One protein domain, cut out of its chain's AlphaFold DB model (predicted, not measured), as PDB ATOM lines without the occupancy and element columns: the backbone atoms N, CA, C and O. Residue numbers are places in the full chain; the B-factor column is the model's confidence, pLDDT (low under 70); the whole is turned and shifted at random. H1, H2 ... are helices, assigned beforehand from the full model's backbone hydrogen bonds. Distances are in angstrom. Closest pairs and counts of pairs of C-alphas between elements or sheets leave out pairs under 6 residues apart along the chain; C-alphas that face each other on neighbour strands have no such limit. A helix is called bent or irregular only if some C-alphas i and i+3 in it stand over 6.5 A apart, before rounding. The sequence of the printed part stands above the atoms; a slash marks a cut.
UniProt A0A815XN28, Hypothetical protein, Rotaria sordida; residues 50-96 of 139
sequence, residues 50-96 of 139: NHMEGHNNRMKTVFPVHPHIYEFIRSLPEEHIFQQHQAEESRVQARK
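What this domain is: This is residues 50 to 96 of the 139 residues of the protein "Hypothetical protein" of Rotaria sordida (UniProt A0A815XN28). A long helix, H2, makes the long axis of an open, lopsided U, and a shorter helix, H1, makes its other arm, joined to H2 by the loop of residues 63 to 68. H1 and H2 keep a gap between them, and residues 84 to 96, of which 84 to 92 belong to H2, stick out beyond the body. The printed part has 47 residues with two named helices, H1 then H2, and no named strand, and its class is all helix. It is loose, with a radius of gyration of the C-alphas of 12.5 A, and spans 37 by 18 by 12 A.

Where its parts are: H1 is residues 50 to 62, from C-alpha 50 at (19.001, 21.001, -33.012) to C-alpha 62 at (17.661, 22.012, -50.993). H2 is residues 69 to 92, 35.2 A from first to last C-alpha, and ends with C-alpha 92 at (37.828, 24.750, -34.218).

How they stand to each other: H1 and H2 are near each other, with no pair of C-alphas within 8 A but 11 pairs within 10 A. H2 has a kink of 35 degrees near residue 77, and it is only just irregular: C-alphas 74 and 77 are 6.8 A apart. In H1 every O i to N i+4 pair is within hydrogen-bond range; in H2 18 of 20 are.

The domain as a whole: The C-alphas of Tyr 70 and Lys 96, the two farthest apart, are 38.2 A apart. Without residues 84 to 96, which stand free, the body spans 26 by 20 by 11 A. The printed part has no cut, and the link from H1 to H2 is short. The mean pLDDT of the printed part is 76.5; residues 50 to 54 and 90 to 96 are under 70.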
ATOM      1  N   ASN A  50      19.000  20.002 -31.928       57.34
ATOM      2  CA  ASN A  50      19.001  21.001 -33.012       57.34
ATOM      3  C   ASN A  50      19.581  20.517 -34.360       57.34
ATOM      4  O   ASN A  50      19.362  21.167 -35.378       57.34
ATOM      5  N   HIS A  51      20.370  19.442 -34.393       59.41
ATOM      6  CA  HIS A  51      20.959  18.907 -35.613       59.41
ATOM      7  C   HIS A  51      19.926  18.297 -36.566       59.41
ATOM      8  O   HIS A  51      19.988  18.594 -37.753       59.41
ATOM      9  N   MET A  52      18.948  17.523 -36.074       64.31
ATOM     10  CA  MET A  52      17.904  16.949 -36.943       64.31
ATOM     11  C   MET A  52      16.969  18.034 -37.480       64.31
ATOM     12  O   MET A  52      16.605  18.030 -38.652       64.31
ATOM     13  N   GLU A  53      16.638  19.021 -36.648       65.88
ATOM     14  CA  GLU A  53      15.879  20.196 -37.077       65.88
ATOM     15  C   GLU A  53      16.669  21.040 -38.092       65.88
ATOM     16  O   GLU A  53      16.129  21.471 -39.110       65.88
ATOM     17  N   GLY A  54      17.972  21.234 -37.862       69.75
ATOM     18  CA  GLY A  54      18.874  21.912 -38.792       69.75
ATOM     19  C   GLY A  54      18.999  21.185 -40.131       69.75
ATOM     20  O   GLY A  54      18.929  21.824 -41.182       69.75
ATOM     21  N   HIS A  55      19.116  19.858 -40.096       75.81
ATOM     22  CA  HIS A  55      19.122  19.006 -41.277       75.81
ATOM     23  C   HIS A  55      17.804  19.119 -42.046       75.81
ATOM     24  O   HIS A  55      17.820  19.403 -43.240       75.81
ATOM     25  N   ASN A  56      16.659  19.023 -41.366       76.75
ATOM     26  CA  ASN A  56      15.344  19.149 -41.998       76.75
ATOM     27  C   ASN A  56      15.122  20.541 -42.615       76.75
ATOM     28  O   ASN A  56      14.621  20.652 -43.734       76.75
ATOM     29  N   ASN A  57      15.542  21.613 -41.936       77.12
ATOM     30  CA  ASN A  57      15.462  22.979 -42.464       77.12
ATOM     31  C   ASN A  57      16.341  23.173 -43.707       77.12
ATOM     32  O   ASN A  57      15.935  23.820 -44.678       77.12
ATOM     33  N   ARG A  58      17.541  22.588 -43.704       81.75
ATOM     34  CA  ARG A  58      18.420  22.578 -44.872       81.75
ATOM     35  C   ARG A  58      17.814  21.765 -46.011       81.75
ATOM     36  O   ARG A  58      17.743  22.280 -47.120       81.75
ATOM     37  N   MET A  59      17.304  20.566 -45.742       83.31
ATOM     38  CA  MET A  59      16.642  19.730 -46.747       83.31
ATOM     39  C   MET A  59      15.431  20.419 -47.365       83.31
ATOM     40  O   MET A  59      15.251  20.341 -48.569       83.31
ATOM     41  N   LYS A  60      14.671  21.201 -46.593       82.50
ATOM     42  CA  LYS A  60      13.595  22.056 -47.121       82.50
ATOM     43  C   LYS A  60      14.097  23.170 -48.051       82.50
ATOM     44  O   LYS A  60      13.365  23.634 -48.917       82.50
ATOM     45  N   THR A  61      15.335  23.622 -47.860       84.00
ATOM     46  CA  THR A  61      15.975  24.633 -48.717       84.00
ATOM     47  C   THR A  61      16.533  23.997 -49.991       84.00
ATOM     48  O   THR A  61      16.394  24.567 -51.068       84.00
ATOM     49  N   VAL A  62      17.139  22.812 -49.869       84.94
ATOM     50  CA  VAL A  62      17.661  22.012 -50.993       84.94
ATOM     51  C   VAL A  62      16.517  21.476 -51.857       84.94
ATOM     52  O   VAL A  62      16.612  21.472 -53.081       84.94
ATOM     53  N   PHE A  63      15.408  21.102 -51.221       86.94
ATOM     54  CA  PHE A  63      14.208  20.563 -51.843       86.94
ATOM     55  C   PHE A  63      12.975  21.392 -51.450       86.94
ATOM     56  O   PHE A  63      12.264  21.049 -50.502       86.94
ATOM     57  N   PRO A  64      12.690  22.492 -52.177       79.25
ATOM     58  CA  PRO A  64      11.508  23.323 -51.928       79.25
ATOM     59  C   PRO A  64      10.186  22.573 -52.145       79.25
ATOM     60  O   PRO A  64       9.155  22.936 -51.580       79.25
ATOM     61  N   VAL A  65      10.225  21.538 -52.986       82.69
ATOM     62  CA  VAL A  65       9.136  20.602 -53.276       82.69
ATOM     63  C   VAL A  65       9.641  19.199 -52.945       82.69
ATOM     64  O   VAL A  65      10.843  18.953 -53.043       82.69
ATOM     65  N   HIS A  66       8.744  18.287 -52.555       78.69
ATOM     66  CA  HIS A  66       9.112  16.897 -52.286       78.69
ATOM     67  C   HIS A  66       9.876  16.304 -53.483       78.69
ATOM     68  O   HIS A  66       9.308  16.238 -54.577       78.69
ATOM     69  N   PRO A  67      11.149  15.909 -53.298       80.62
ATOM     70  CA  PRO A  67      11.975  15.428 -54.391       80.62
ATOM     71  C   PRO A  67      11.570  14.016 -54.789       80.62
ATOM     72  O   PRO A  67      11.037  13.248 -53.982       80.62
ATOM     73  N   HIS A  68      11.892  13.640 -56.025       88.31
ATOM     74  CA  HIS A  68      11.830  12.236 -56.397       88.31
ATOM     75  C   HIS A  68      12.854  11.436 -55.572       88.31
ATOM     76  O   HIS A  68      13.955  11.918 -55.302       88.31
ATOM     77  N   ILE A  69      12.539  10.189 -55.204       80.06
ATOM     78  CA  ILE A  69      13.386   9.388 -54.298       80.06
ATOM     79  C   ILE A  69      14.836   9.244 -54.796       80.06
ATOM     80  O   ILE A  69      15.779   9.329 -54.016       80.06
ATOM     81  N   TYR A  70      15.040   9.111 -56.108       82.12
ATOM     82  CA  TYR A  70      16.386   9.051 -56.693       82.12
ATOM     83  C   TYR A  70      17.147  10.381 -56.624       82.12
ATOM     84  O   TYR A  70      18.366  10.371 -56.476       82.12
ATOM     85  N   GLU A  71      16.459  11.518 -56.718       80.88
ATOM     86  CA  GLU A  71      17.082  12.839 -56.560       80.88
ATOM     87  C   GLU A  71      17.496  13.065 -55.109       80.88
ATOM     88  O   GLU A  71      18.601  13.537 -54.849       80.88
ATOM     89  N   PHE A  72      16.649  12.630 -54.174       83.88
ATOM     90  CA  PHE A  72      16.968  12.627 -52.754       83.88
ATOM     91  C   PHE A  72      18.199  11.766 -52.450       83.88
ATOM     92  O   PHE A  72      19.156  12.248 -51.852       83.88
ATOM     93  N   ILE A  73      18.233  10.512 -52.917       83.56
ATOM     94  CA  ILE A  73      19.384   9.621 -52.695       83.56
ATOM     95  C   ILE A  73      20.667  10.232 -53.271       83.56
ATOM     96  O   ILE A  73      21.719  10.172 -52.636       83.56
ATOM     97  N   ARG A  74      20.589  10.868 -54.447       87.50
ATOM     98  CA  ARG A  74      21.743  11.523 -55.076       87.50
ATOM     99  C   ARG A  74      22.295  12.702 -54.277       87.50
ATOM    100  O   ARG A  74      23.487  12.959 -54.396       87.50
ATOM    101  N   SER A  75      21.485  13.395 -53.475       85.69
ATOM    102  CA  SER A  75      21.965  14.512 -52.649       85.69
ATOM    103  C   SER A  75      22.571  14.076 -51.315       85.69
ATOM    104  O   SER A  75      23.265  14.866 -50.676       85.69
ATOM    105  N   LEU A  76      22.310  12.846 -50.854       85.31
ATOM    106  CA  LEU A  76      22.787  12.369 -49.549       85.31
ATOM    107  C   LEU A  76      24.323  12.388 -49.403       85.31
ATOM    108  O   LEU A  76      24.790  12.803 -48.341       85.31
ATOM    109  N   PRO A  77      25.133  12.013 -50.414       88.62
ATOM    110  CA  PRO A  77      26.590  12.107 -50.311       88.62
ATOM    111  C   PRO A  77      27.090  13.546 -50.134       88.62
ATOM    112  O   PRO A  77      27.974  13.798 -49.318       88.62
ATOM    113  N   GLU A  78      26.509  14.501 -50.864       87.38
ATOM    114  CA  GLU A  78      26.867  15.924 -50.760       87.38
ATOM    115  C   GLU A  78      26.496  16.488 -49.386       87.38
ATOM    116  O   GLU A  78      27.270  17.223 -48.767       87.38
ATOM    117  N   GLU A  79      25.331  16.095 -48.871       85.06
ATOM    118  CA  GLU A  79      24.905  16.449 -47.524       85.06
ATOM    119  C   GLU A  79      25.829  15.859 -46.455       85.06
ATOM    120  O   GLU A  79      26.176  16.550 -45.496       85.06
ATOM    121  N   HIS A  80      26.261  14.610 -46.619       83.50
ATOM    122  CA  HIS A  80      27.173  13.967 -45.681       83.50
ATOM    123  C   HIS A  80      28.497  14.731 -45.571       83.50
ATOM    124  O   HIS A  80      28.961  15.019 -44.466       83.50
ATOM    125  N   ILE A  81      29.069  15.134 -46.710       86.81
ATOM    126  CA  ILE A  81      30.290  15.950 -46.758       86.81
ATOM    127  C   ILE A  81      30.060  17.302 -46.070       86.81
ATOM    128  O   ILE A  81      30.885  17.744 -45.268       86.81
ATOM    129  N   PHE A  82      28.922  17.952 -46.329       85.50
ATOM    130  CA  PHE A  82      28.581  19.215 -45.677       85.50
ATOM    131  C   PHE A  82      28.481  19.078 -44.150       85.50
ATOM    132  O   PHE A  82      28.986  19.931 -43.416       85.50
ATOM    133  N   GLN A  83      27.850  18.011 -43.658       80.81
ATOM    134  CA  GLN A  83      27.721  17.758 -42.224       80.81
ATOM    135  C   GLN A  83      29.071  17.475 -41.568       80.81
ATOM    136  O   GLN A  83      29.334  18.004 -40.486       80.81
ATOM    137  N   GLN A  84      29.940  16.700 -42.225       81.12
ATOM    138  CA  GLN A  84      31.307  16.473 -41.754       81.12
ATOM    139  C   GLN A  84      32.074  17.793 -41.633       81.12
ATOM    140  O   GLN A  84      32.612  18.087 -40.566       81.12
ATOM    141  N   HIS A  85      32.029  18.637 -42.667       83.19
ATOM    142  CA  HIS A  85      32.675  19.948 -42.643       83.19
ATOM    143  C   HIS A  85      32.131  20.840 -41.514       83.19
ATOM    144  O   HIS A  85      32.893  21.440 -40.760       83.19
ATOM    145  N   GLN A  86      30.806  20.892 -41.332       75.75
ATOM    146  CA  GLN A  86      30.190  21.663 -40.248       75.75
ATOM    147  C   GLN A  86      30.601  21.144 -38.856       75.75
ATOM    148  O   GLN A  86      30.793  21.935 -37.925       75.75
ATOM    149  N   ALA A  87      30.735  19.827 -38.696       72.75
ATOM    150  CA  ALA A  87      31.199  19.213 -37.457       72.75
ATOM    151  C   ALA A  87      32.675  19.544 -37.176       72.75
ATOM    152  O   ALA A  87      33.028  19.839 -36.033       72.75
ATOM    153  N   GLU A  88      33.524  19.551 -38.205       77.50
ATOM    154  CA  GLU A  88      34.932  19.946 -38.105       77.50
ATOM    155  C   GLU A  88      35.092  21.429 -37.752       77.50
ATOM    156  O   GLU A  88      35.801  21.758 -36.800       77.50
ATOM    157  N   GLU A  89      34.365  22.329 -38.419       75.12
ATOM    158  CA  GLU A  89      34.353  23.761 -38.085       75.12
ATOM    159  C   GLU A  89      33.922  24.013 -36.634       75.12
ATOM    160  O   GLU A  89      34.497  24.854 -35.937       75.12
ATOM    161  N   SER A  90      32.936  23.249 -36.154       63.94
ATOM    162  CA  SER A  90      32.431  23.353 -34.781       63.94
ATOM    163  C   SER A  90      33.465  22.936 -33.727       63.94
ATOM    164  O   SER A  90      33.355  23.356 -32.575       63.94
ATOM    165  N   ARG A  91      34.477  22.138 -34.096       65.81
ATOM    166  CA  ARG A  91      35.597  21.777 -33.206       65.81
ATOM    167  C   ARG A  91      36.633  22.894 -33.089       65.81
ATOM    168  O   ARG A  91      37.266  23.022 -32.046       65.81
ATOM    169  N   VAL A  92      36.809  23.689 -34.146       63.91
ATOM    170  CA  VAL A  92      37.828  24.750 -34.218       63.91
ATOM    171  C   VAL A  92      37.292  26.077 -33.685       63.91
ATOM    172  O   VAL A  92      38.018  26.833 -33.041       63.91
ATOM    173  N   GLN A  93      36.011  26.363 -33.913       53.47
ATOM    174  CA  GLN A  93      35.364  27.574 -33.432       53.47
ATOM    175  C   GLN A  93      34.294  27.217 -32.406       53.47
ATOM    176  O   GLN A  93      33.211  26.747 -32.754       53.47
ATOM    177  N   ALA A  94      34.556  27.524 -31.132       53.56
ATOM    178  CA  ALA A  94      33.496  27.589 -30.137       53.56
ATOM    179  C   ALA A  94      32.518  28.688 -30.574       53.56
ATOM    180  O   ALA A  94      32.752  29.879 -30.345       53.56
ATOM    181  N   ARG A  95      31.433  28.306 -31.261       54.69
ATOM    182  CA  ARG A  95      30.363  29.240 -31.607       54.69
ATOM    183  C   ARG A  95      29.899  29.879 -30.305       54.69
ATOM    184  O   ARG A  95      29.305  29.206 -29.463       54.69
ATOM    185  N   LYS A  96      30.152  31.183 -30.139       49.25
ATOM    186  CA  LYS A  96      29.466  31.978 -29.116       49.25
ATOM    187  C   LYS A  96      27.982  31.751 -29.360       49.25
ATOM    188  O   LYS A  96      27.469  32.166 -30.402       49.25
TER     189      LYS A  96